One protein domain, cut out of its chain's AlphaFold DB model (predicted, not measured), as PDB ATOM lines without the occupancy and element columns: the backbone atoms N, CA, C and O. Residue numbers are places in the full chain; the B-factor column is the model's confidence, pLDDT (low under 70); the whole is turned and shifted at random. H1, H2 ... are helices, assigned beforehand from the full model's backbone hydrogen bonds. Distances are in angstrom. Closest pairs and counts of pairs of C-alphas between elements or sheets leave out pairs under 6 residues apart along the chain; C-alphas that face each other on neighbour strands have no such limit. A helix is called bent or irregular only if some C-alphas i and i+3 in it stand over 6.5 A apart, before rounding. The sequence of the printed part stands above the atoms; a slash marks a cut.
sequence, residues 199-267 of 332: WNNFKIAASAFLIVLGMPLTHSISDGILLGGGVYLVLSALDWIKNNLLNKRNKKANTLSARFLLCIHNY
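What this domain is: This is residues 199 to 267 of the 332 residues of the protein "Guanine/hypoxanthine permease pbuG" of Weissella viridescens (UniProt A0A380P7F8). This is a lopsided helical hairpin: the shorter helix H1 folds back over a tight turn alongside the first part of the much longer helix H2, and the rest of H2, residues 240 to 267, sticks out as a long single-helix arm. The arm makes most of the length, and the two helices are side by side at the other end. The printed part has 69 residues with two named helices, H1 then H2, and no named strand; its class is all helix. It is extended, with a radius of gyration of the C-alphas of 21.6 A, and the C-alphas span 72 by 20 by 9 A.

How they stand to each other: H1, residues 202 to 218, and H2, residues 221 to 267, are joined by a tight link of 2 residues and form a helical hairpin. They run opposite ways at a shallow tilt of 22 degrees. H2 touches H1 with residues 221 to 236 alone. The closest C-alphas of the two helices are those of Gly 214 and Gly 224, 4.1 A apart. Residues 240 to 267 of H2 stand free. In H2 every O i to N i+4 pair is within hydrogen-bond range, and in H1 12 of 13 are.

Where its parts are: The printed part begins at Trp 199, and H1 follows from C-alpha 202 at (12.384, 25.720, 121.097) to C-alpha 218 at (9.598, 48.173, 125.776), a length of 23.1 A. H1 is neither bent nor irregular, but only just: C-alphas 213 and 216 are 6.1 A apart. H2 runs 68.7 A from C-alpha 221 to C-alpha 267 at (1.976, -5.688, 82.486).

The domain as a whole: The two C-alphas farthest apart are those of His 219 and Tyr 267, at 72.6 A. Without the residues that stand free, the body has 41 residues and spans 31 by 19 by 9 A. The printed part has no cut. The mean pLDDT of the printed part is 85.0; residues 253 to 254, 257 to 259 and 261 to 267 are under 70.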
ATOM      1  N   TRP A 199      11.529  24.534 128.494       94.38
ATOM      2  CA  TRP A 199      12.712  25.055 127.813       94.38
ATOM      3  C   TRP A 199      13.269  24.116 126.732       94.38
ATOM      4  O   TRP A 199      14.062  24.561 125.902       94.38
ATOM      5  N   ASN A 200      12.850  22.844 126.693       95.12
ATOM      6  CA  ASN A 200      13.296  21.899 125.663       95.12
ATOM      7  C   ASN A 200      12.561  22.113 124.334       95.12
ATOM      8  O   ASN A 200      13.086  21.800 123.263       95.12
ATOM      9  N   ASN A 201      11.349  22.667 124.380       94.38
ATOM     10  CA  ASN A 201      10.607  23.023 123.185       94.38
ATOM     11  C   ASN A 201      11.026  24.414 122.698       94.38
ATOM     12  O   ASN A 201      10.561  25.429 123.214       94.38
ATOM     13  N   PHE A 202      11.856  24.466 121.650       93.00
ATOM     14  CA  PHE A 202      12.384  25.720 121.097       93.00
ATOM     15  C   PHE A 202      11.297  26.765 120.802       93.00
ATOM     16  O   PHE A 202      11.505  27.954 121.036       93.00
ATOM     17  N   LYS A 203      10.117  26.337 120.338       93.94
ATOM     18  CA  LYS A 203       9.003  27.245 120.045       93.94
ATOM     19  C   LYS A 203       8.480  27.956 121.293       93.94
ATOM     20  O   LYS A 203       8.183  29.148 121.238       93.94
ATOM     21  N   ILE A 204       8.365  27.226 122.398       94.50
ATOM     22  CA  ILE A 204       7.917  27.764 123.686       94.50
ATOM     23  C   ILE A 204       9.044  28.592 124.311       94.50
ATOM     24  O   ILE A 204       8.810  29.731 124.705       94.50
ATOM     25  N   ALA A 205      10.271  28.068 124.320       95.12
ATOM     26  CA  ALA A 205      11.447  28.728 124.882       95.12
ATOM     27  C   ALA A 205      11.737  30.088 124.226       95.12
ATOM     28  O   ALA A 205      11.909  31.084 124.927       95.12
ATOM     29  N   ALA A 206      11.746  30.156 122.888       95.25
ATOM     30  CA  ALA A 206      11.994  31.396 122.151       95.25
ATOM     31  C   ALA A 206      10.906  32.446 122.414       95.25
ATOM     32  O   ALA A 206      11.218  33.616 122.628       95.25
ATOM     33  N   SER A 207       9.638  32.024 122.446       95.31
ATOM     34  CA  SER A 207       8.513  32.895 122.791       95.31
ATOM     35  C   SER A 207       8.652  33.434 124.214       95.31
ATOM     36  O   SER A 207       8.692  34.646 124.399       95.31
ATOM     37  N   ALA A 208       8.823  32.557 125.206       94.44
ATOM     38  CA  ALA A 208       8.951  32.931 126.611       94.44
ATOM     39  C   ALA A 208      10.131  33.880 126.870       94.44
ATOM     40  O   ALA A 208       9.967  34.891 127.549       94.44
ATOM     41  N   PHE A 209      11.299  33.593 126.293       95.06
ATOM     42  CA  PHE A 209      12.484  34.446 126.399       95.06
ATOM     43  C   PHE A 209      12.216  35.870 125.899       95.06
ATOM     44  O   PHE A 209      12.561  36.849 126.561       95.06
ATOM     45  N   LEU A 210      11.546  35.981 124.752       95.25
ATOM     46  CA  LEU A 210      11.176  37.257 124.157       95.25
ATOM     47  C   LEU A 210      10.105  38.009 124.950       95.25
ATOM     48  O   LEU A 210      10.145  39.233 124.969       95.25
ATOM     49  N   ILE A 211       9.193  37.316 125.640       93.25
ATOM     50  CA  ILE A 211       8.257  37.961 126.577       93.25
ATOM     51  C   ILE A 211       9.030  38.547 127.764       93.25
ATOM     52  O   ILE A 211       8.887  39.731 128.069       93.25
ATOM     53  N   VAL A 212       9.876  37.733 128.408       93.00
ATOM     54  CA  VAL A 212      10.631  38.117 129.615       93.00
ATOM     55  C   VAL A 212      11.568  39.293 129.348       93.00
ATOM     56  O   VAL A 212      11.668  40.192 130.179       93.00
ATOM     57  N   LEU A 213      12.234  39.317 128.191       94.56
ATOM     58  CA  LEU A 213      13.063  40.455 127.786       94.56
ATOM     59  C   LEU A 213      12.251  41.612 127.206       94.56
ATOM     60  O   LEU A 213      12.610  42.767 127.408       94.56
ATOM     61  N   GLY A 214      11.174  41.319 126.481       93.94
ATOM     62  CA  GLY A 214      10.360  42.324 125.813       93.94
ATOM     63  C   GLY A 214       9.744  43.300 126.804       93.94
ATOM     64  O   GLY A 214       9.904  44.502 126.623       93.94
ATOM     65  N   MET A 215       9.118  42.807 127.880       92.06
ATOM     66  CA  MET A 215       8.383  43.674 128.814       92.06
ATOM     67  C   MET A 215       9.257  44.772 129.456       92.06
ATOM     68  O   MET A 215       8.833  45.931 129.438       92.06
ATOM     69  N   PRO A 216      10.464  44.492 130.000       91.00
ATOM     70  CA  PRO A 216      11.316  45.547 130.547       91.00
ATOM     71  C   PRO A 216      11.889  46.480 129.476       91.00
ATOM     72  O   PRO A 216      12.010  47.674 129.733       91.00
ATOM     73  N   LEU A 217      12.241  45.961 128.291       93.31
ATOM     74  CA  LEU A 217      12.870  46.758 127.229       93.31
ATOM     75  C   LEU A 217      11.890  47.729 126.561       93.31
ATOM     76  O   LEU A 217      12.280  48.836 126.198       93.31
ATOM     77  N   THR A 218      10.633  47.326 126.385       90.50
ATOM     78  CA  THR A 218       9.598  48.173 125.776       90.50
ATOM     79  C   THR A 218       8.888  49.061 126.793       90.50
ATOM     80  O   THR A 218       8.083  49.902 126.401       90.50
ATOM     81  N   HIS A 219       9.148  48.873 128.095       87.75
ATOM     82  CA  HIS A 219       8.391  49.487 129.192       87.75
ATOM     83  C   HIS A 219       6.871  49.239 129.104       87.75
ATOM     84  O   HIS A 219       6.076  49.996 129.664       87.75
ATOM     85  N   SER A 220       6.461  48.177 128.407       83.00
ATOM     86  CA  SER A 220       5.070  47.881 128.082       83.00
ATOM     87  C   SER A 220       4.834  46.378 128.158       83.00
ATOM     88  O   SER A 220       5.394  45.591 127.390       83.00
ATOM     89  N   ILE A 221       3.977  45.973 129.100       83.38
ATOM     90  CA  ILE A 221       3.592  44.568 129.295       83.38
ATOM     91  C   ILE A 221       2.970  44.021 128.004       83.38
ATOM     92  O   ILE A 221       3.313  42.928 127.555       83.38
ATOM     93  N   SER A 222       2.094  44.809 127.381       83.50
ATOM     94  CA  SER A 222       1.378  44.447 126.159       83.50
ATOM     95  C   SER A 222       2.318  44.177 125.000       83.50
ATOM     96  O   SER A 222       2.180  43.152 124.337       83.50
ATOM     97  N   ASP A 223       3.295  45.057 124.787       87.81
ATOM     98  CA  ASP A 223       4.239  44.903 123.683       87.81
ATOM     99  C   ASP A 223       5.134  43.682 123.898       87.81
ATOM    100  O   ASP A 223       5.393  42.942 122.952       87.81
ATOM    101  N   GLY A 224       5.533  43.402 125.144       90.19
ATOM    102  CA  GLY A 224       6.271  42.184 125.484       90.19
ATOM    103  C   GLY A 224       5.480  40.902 125.192       90.19
ATOM    104  O   GLY A 224       6.006  39.982 124.558       90.19
ATOM    105  N   ILE A 225       4.202  40.850 125.590       87.88
ATOM    106  CA  ILE A 225       3.310  39.710 125.301       87.88
ATOM    107  C   ILE A 225       3.092  39.559 123.791       87.88
ATOM    108  O   ILE A 225       3.174  38.444 123.275       87.88
ATOM    109  N   LEU A 226       2.842  40.657 123.071       88.38
ATOM    110  CA  LEU A 226       2.640  40.645 121.619       88.38
ATOM    111  C   LEU A 226       3.884  40.164 120.875       88.38
ATOM    112  O   LEU A 226       3.768  39.361 119.951       88.38
ATOM    113  N   LEU A 227       5.068  40.611 121.290       91.75
ATOM    114  CA  LEU A 227       6.334  40.234 120.673       91.75
ATOM    115  C   LEU A 227       6.574  38.726 120.813       91.75
ATOM    116  O   LEU A 227       6.761  38.027 119.813       91.75
ATOM    117  N   GLY A 228       6.517  38.191 122.033       92.06
ATOM    118  CA  GLY A 228       6.761  36.765 122.247       92.06
ATOM    119  C   GLY A 228       5.622  35.867 121.762       92.06
ATOM    120  O   GLY A 228       5.877  34.826 121.147       92.06
ATOM    121  N   GLY A 229       4.365  36.271 121.958       90.88
ATOM    122  CA  GLY A 229       3.196  35.570 121.422       90.88
ATOM    123  C   GLY A 229       3.172  35.558 119.891       90.88
ATOM    124  O   GLY A 229       2.871  34.531 119.280       90.88
ATOM    125  N   GLY A 230       3.583  36.655 119.254       92.69
ATOM    126  CA  GLY A 230       3.748  36.750 117.806       92.69
ATOM    127  C   GLY A 230       4.768  35.746 117.272       92.69
ATOM    128  O   GLY A 230       4.486  35.035 116.307       92.69
ATOM    129  N   VAL A 231       5.915  35.595 117.940       95.00
ATOM    130  CA  VAL A 231       6.914  34.580 117.565       95.00
ATOM    131  C   VAL A 231       6.364  33.160 117.706       95.00
ATOM    132  O   VAL A 231       6.561  32.341 116.807       95.00
ATOM    133  N   TYR A 232       5.607  32.871 118.768       95.06
ATOM    134  CA  TYR A 232       4.944  31.572 118.919       95.06
ATOM    135  C   TYR A 232       3.978  31.270 117.763       95.06
ATOM    136  O   TYR A 232       3.958  30.146 117.242       95.06
ATOM    137  N   LEU A 233       3.191  32.266 117.339       94.88
ATOM    138  CA  LEU A 233       2.264  32.145 116.212       94.88
ATOM    139  C   LEU A 233       3.004  31.901 114.896       94.88
ATOM    140  O   LEU A 233       2.631  30.990 114.158       94.88
ATOM    141  N   VAL A 234       4.073  32.653 114.623       95.69
ATOM    142  CA  VAL A 234       4.886  32.486 113.408       95.69
ATOM    143  C   VAL A 234       5.507  31.091 113.355       95.69
ATOM    144  O   VAL A 234       5.372  30.399 112.348       95.69
ATOM    145  N   LEU A 235       6.127  30.631 114.443       94.62
ATOM    146  CA  LEU A 235       6.725  29.293 114.502       94.62
ATOM    147  C   LEU A 235       5.670  28.188 114.362       94.62
ATOM    148  O   LEU A 235       5.872  27.237 113.610       94.62
ATOM    149  N   SER A 236       4.510  28.336 115.008       93.94
ATOM    150  CA  SER A 236       3.396  27.389 114.854       93.94
ATOM    151  C   SER A 236       2.843  27.366 113.428       93.94
ATOM    152  O   SER A 236       2.507  26.297 112.917       93.94
ATOM    153  N   ALA A 237       2.766  28.521 112.767       93.94
ATOM    154  CA  ALA A 237       2.346  28.613 111.377       93.94
ATOM    155  C   ALA A 237       3.358  27.931 110.444       93.94
ATOM    156  O   ALA A 237       2.958  27.181 109.556       93.94
ATOM    157  N   LEU A 238       4.661  28.122 110.669       93.00
ATOM    158  CA  LEU A 238       5.718  27.446 109.909       93.00
ATOM    159  C   LEU A 238       5.671  25.923 110.090       93.00
ATOM    160  O   LEU A 238       5.734  25.196 109.094       93.00
ATOM    161  N   ASP A 239       5.492  25.442 111.323       91.62
ATOM    162  CA  ASP A 239       5.299  24.015 111.619       91.62
ATOM    163  C   ASP A 239       4.087  23.455 110.865       91.62
ATOM    164  O   ASP A 239       4.164  22.405 110.219       91.62
ATOM    165  N   TRP A 240       2.965  24.177 110.903       92.19
ATOM    166  CA  TRP A 240       1.743  23.789 110.206       92.19
ATOM    167  C   TRP A 240       1.940  23.737 108.685       92.19
ATOM    168  O   TRP A 240       1.571  22.741 108.055       92.19
ATOM    169  N   ILE A 241       2.576  24.753 108.088       92.69
ATOM    170  CA  ILE A 241       2.875  24.794 106.647       92.69
ATOM    171  C   ILE A 241       3.770  23.613 106.264       92.69
ATOM    172  O   ILE A 241       3.456  22.889 105.316       92.69
ATOM    173  N   LYS A 242       4.856  23.375 107.010       91.50
ATOM    174  CA  LYS A 242       5.785  22.264 106.765       91.50
ATOM    175  C   LYS A 242       5.058  20.923 106.817       91.50
ATOM    176  O   LYS A 242       5.178  20.134 105.881       91.50
ATOM    177  N   ASN A 243       4.260  20.683 107.855       91.06
ATOM    178  CA  ASN A 243       3.517  19.433 108.020       91.06
ATOM    179  C   ASN A 243       2.470  19.233 106.918       91.06
ATOM    180  O   ASN A 243       2.341  18.131 106.381       91.06
ATOM    181  N   ASN A 244       1.768  20.292 106.511       92.38
ATOM    182  CA  ASN A 244       0.791  20.227 105.426       92.38
ATOM    183  C   ASN A 244       1.458  19.951 104.061       92.38
ATOM    184  O   ASN A 244       0.970  19.138 103.271       92.38
ATOM    185  N   LEU A 245       2.610  20.576 103.791       84.38
ATOM    186  CA  LEU A 245       3.393  20.334 102.575       84.38
ATOM    187  C   LEU A 245       3.976  18.917 102.541       84.38
ATOM    188  O   LEU A 245       3.884  18.248 101.509       84.38
ATOM    189  N   LEU A 246       4.522  18.431 103.659       81.25
ATOM    190  CA  LEU A 246       5.022  17.061 103.779       81.25
ATOM    191  C   LEU A 246       3.896  16.041 103.589       81.25
ATOM    192  O   LEU A 246       4.071  15.089 102.832       81.25
ATOM    193  N   ASN A 247       2.720  16.271 104.177       82.00
ATOM    194  CA  ASN A 247       1.566  15.386 104.016       82.00
ATOM    195  C   ASN A 247       1.090  15.328 102.551       82.00
ATOM    196  O   ASN A 247       0.898  14.244 101.999       82.00
ATOM    197  N   LYS A 248       1.001  16.475 101.858       75.00
ATOM    198  CA  LYS A 248       0.693  16.504 100.414       75.00
ATOM    199  C   LYS A 248       1.726  15.736  99.586       75.00
ATOM    200  O   LYS A 248       1.351  15.014  98.661       75.00
ATOM    201  N   ARG A 249       3.013  15.881  99.911       72.19
ATOM    202  CA  ARG A 249       4.114  15.221  99.197       72.19
ATOM    203  C   ARG A 249       4.090  13.704  99.413       72.19
ATOM    204  O   ARG A 249       4.192  12.965  98.437       72.19
ATOM    205  N   ASN A 250       3.846  13.253 100.643       74.12
ATOM    206  CA  ASN A 250       3.752  11.835 100.993       74.12
ATOM    207  C   ASN A 250       2.505  11.176 100.378       74.12
ATOM    208  O   ASN A 250       2.580  10.093  99.803       74.12
ATOM    209  N   LYS A 251       1.363  11.877 100.380       71.81
ATOM    210  CA  LYS A 251       0.133  11.414  99.721       71.81
ATOM    211  C   LYS A 251       0.335  11.267  98.211       71.81
ATOM    212  O   LYS A 251      -0.017  10.234  97.646       71.81
ATOM    213  N   LYS A 252       0.971  12.247  97.555       73.69
ATOM    214  CA  LYS A 252       1.293  12.179  96.119       73.69
ATOM    215  C   LYS A 252       2.274  11.042  95.802       73.69
ATOM    216  O   LYS A 252       2.054  10.341  94.820       73.69
ATOM    217  N   ALA A 253       3.287  10.817  96.642       68.31
ATOM    218  CA  ALA A 253       4.235   9.710  96.495       68.31
ATOM    219  C   ALA A 253       3.554   8.335  96.631       68.31
ATOM    220  O   ALA A 253       3.717   7.499  95.746       68.31
ATOM    221  N   ASN A 254       2.706   8.138  97.648       69.44
ATOM    222  CA  ASN A 254       1.952   6.892  97.842       69.44
ATOM    223  C   ASN A 254       0.938   6.624  96.720       69.44
ATOM    224  O   ASN A 254       0.689   5.478  96.356       69.44
ATOM    225  N   THR A 255       0.364   7.677  96.129       71.31
ATOM    226  CA  THR A 255      -0.549   7.518  94.985       71.31
ATOM    227  C   THR A 255       0.216   7.163  93.704       71.31
ATOM    228  O   THR A 255      -0.288   6.412  92.871       71.31
ATOM    229  N   LEU A 256       1.437   7.683  93.529       71.19
ATOM    230  CA  LEU A 256       2.279   7.375  92.372       71.19
ATOM    231  C   LEU A 256       2.851   5.951  92.451       71.19
ATOM    232  O   LEU A 256       2.811   5.235  91.454       71.19
ATOM    233  N   SER A 257       3.314   5.518  93.630       66.31
ATOM    234  CA  SER A 257       3.820   4.156  93.844       66.31
ATOM    235  C   SER A 257       2.721   3.099  93.694       66.31
ATOM    236  O   SER A 257       2.948   2.081  93.044       66.31
ATOM    237  N   ALA A 258       1.502   3.366  94.180       66.38
ATOM    238  CA  ALA A 258       0.351   2.484  93.973       66.38
ATOM    239  C   ALA A 258      -0.016   2.336  92.485       66.38
ATOM    240  O   ALA A 258      -0.321   1.236  92.027       66.38
ATOM    241  N   ARG A 259       0.058   3.421  91.699       68.69
ATOM    242  CA  ARG A 259      -0.187   3.365  90.246       68.69
ATOM    243  C   ARG A 259       0.925   2.639  89.498       68.69
ATOM    244  O   ARG A 259       0.619   1.911  88.564       68.69
ATOM    245  N   PHE A 260       2.182   2.796  89.912       73.38
ATOM    246  CA  PHE A 260       3.311   2.082  89.311       73.38
ATOM    247  C   PHE A 260       3.225   0.570  89.579       73.38
ATOM    248  O   PHE A 260       3.383  -0.222  88.654       73.38
ATOM    249  N   LEU A 261       2.864   0.163  90.803       68.81
ATOM    250  CA  LEU A 261       2.645  -1.245  91.159       68.81
ATOM    251  C   LEU A 261       1.437  -1.863  90.439       68.81
ATOM    252  O   LEU A 261       1.542  -2.981  89.943       68.81
ATOM    253  N   LEU A 262       0.322  -1.134  90.311       65.62
ATOM    254  CA  LEU A 262      -0.821  -1.590  89.510       65.62
ATOM    255  C   LEU A 262      -0.462  -1.725  88.025       65.62
ATOM    256  O   LEU A 262      -0.921  -2.656  87.376       65.62
ATOM    257  N   CYS A 263       0.380  -0.839  87.487       63.88
ATOM    258  CA  CYS A 263       0.838  -0.928  86.100       63.88
ATOM    259  C   CYS A 263       1.764  -2.134  85.880       63.88
ATOM    260  O   CYS A 263       1.597  -2.849  84.899       63.88
ATOM    261  N   ILE A 264       2.676  -2.418  86.818       68.69
ATOM    262  CA  ILE A 264       3.539  -3.611  86.774       68.69
ATOM    263  C   ILE A 264       2.704  -4.898  86.891       68.69
ATOM    264  O   ILE A 264       2.927  -5.835  86.130       68.69
ATOM    265  N   HIS A 265       1.702  -4.934  87.777       64.62
ATOM    266  CA  HIS A 265       0.793  -6.081  87.892       64.62
ATOM    267  C   HIS A 265      -0.005  -6.318  86.599       64.62
ATOM    268  O   HIS A 265      -0.124  -7.456  86.151       64.62
ATOM    269  N   ASN A 266      -0.479  -5.248  85.948       59.91
ATOM    270  CA  ASN A 266      -1.205  -5.350  84.677       59.91
ATOM    271  C   ASN A 266      -0.297  -5.675  83.473       59.91
ATOM    272  O   ASN A 266      -0.786  -6.171  82.464       59.91
ATOM    273  N   TYR A 267       1.009  -5.403  83.556       58.12
ATOM    274  CA  TYR A 267       1.976  -5.688  82.486       58.12
ATOM    275  C   TYR A 267       2.539  -7.119  82.551       58.12
ATOM    276  O   TYR A 267       2.862  -7.699  81.518       58.12
TER     277      TYR A 267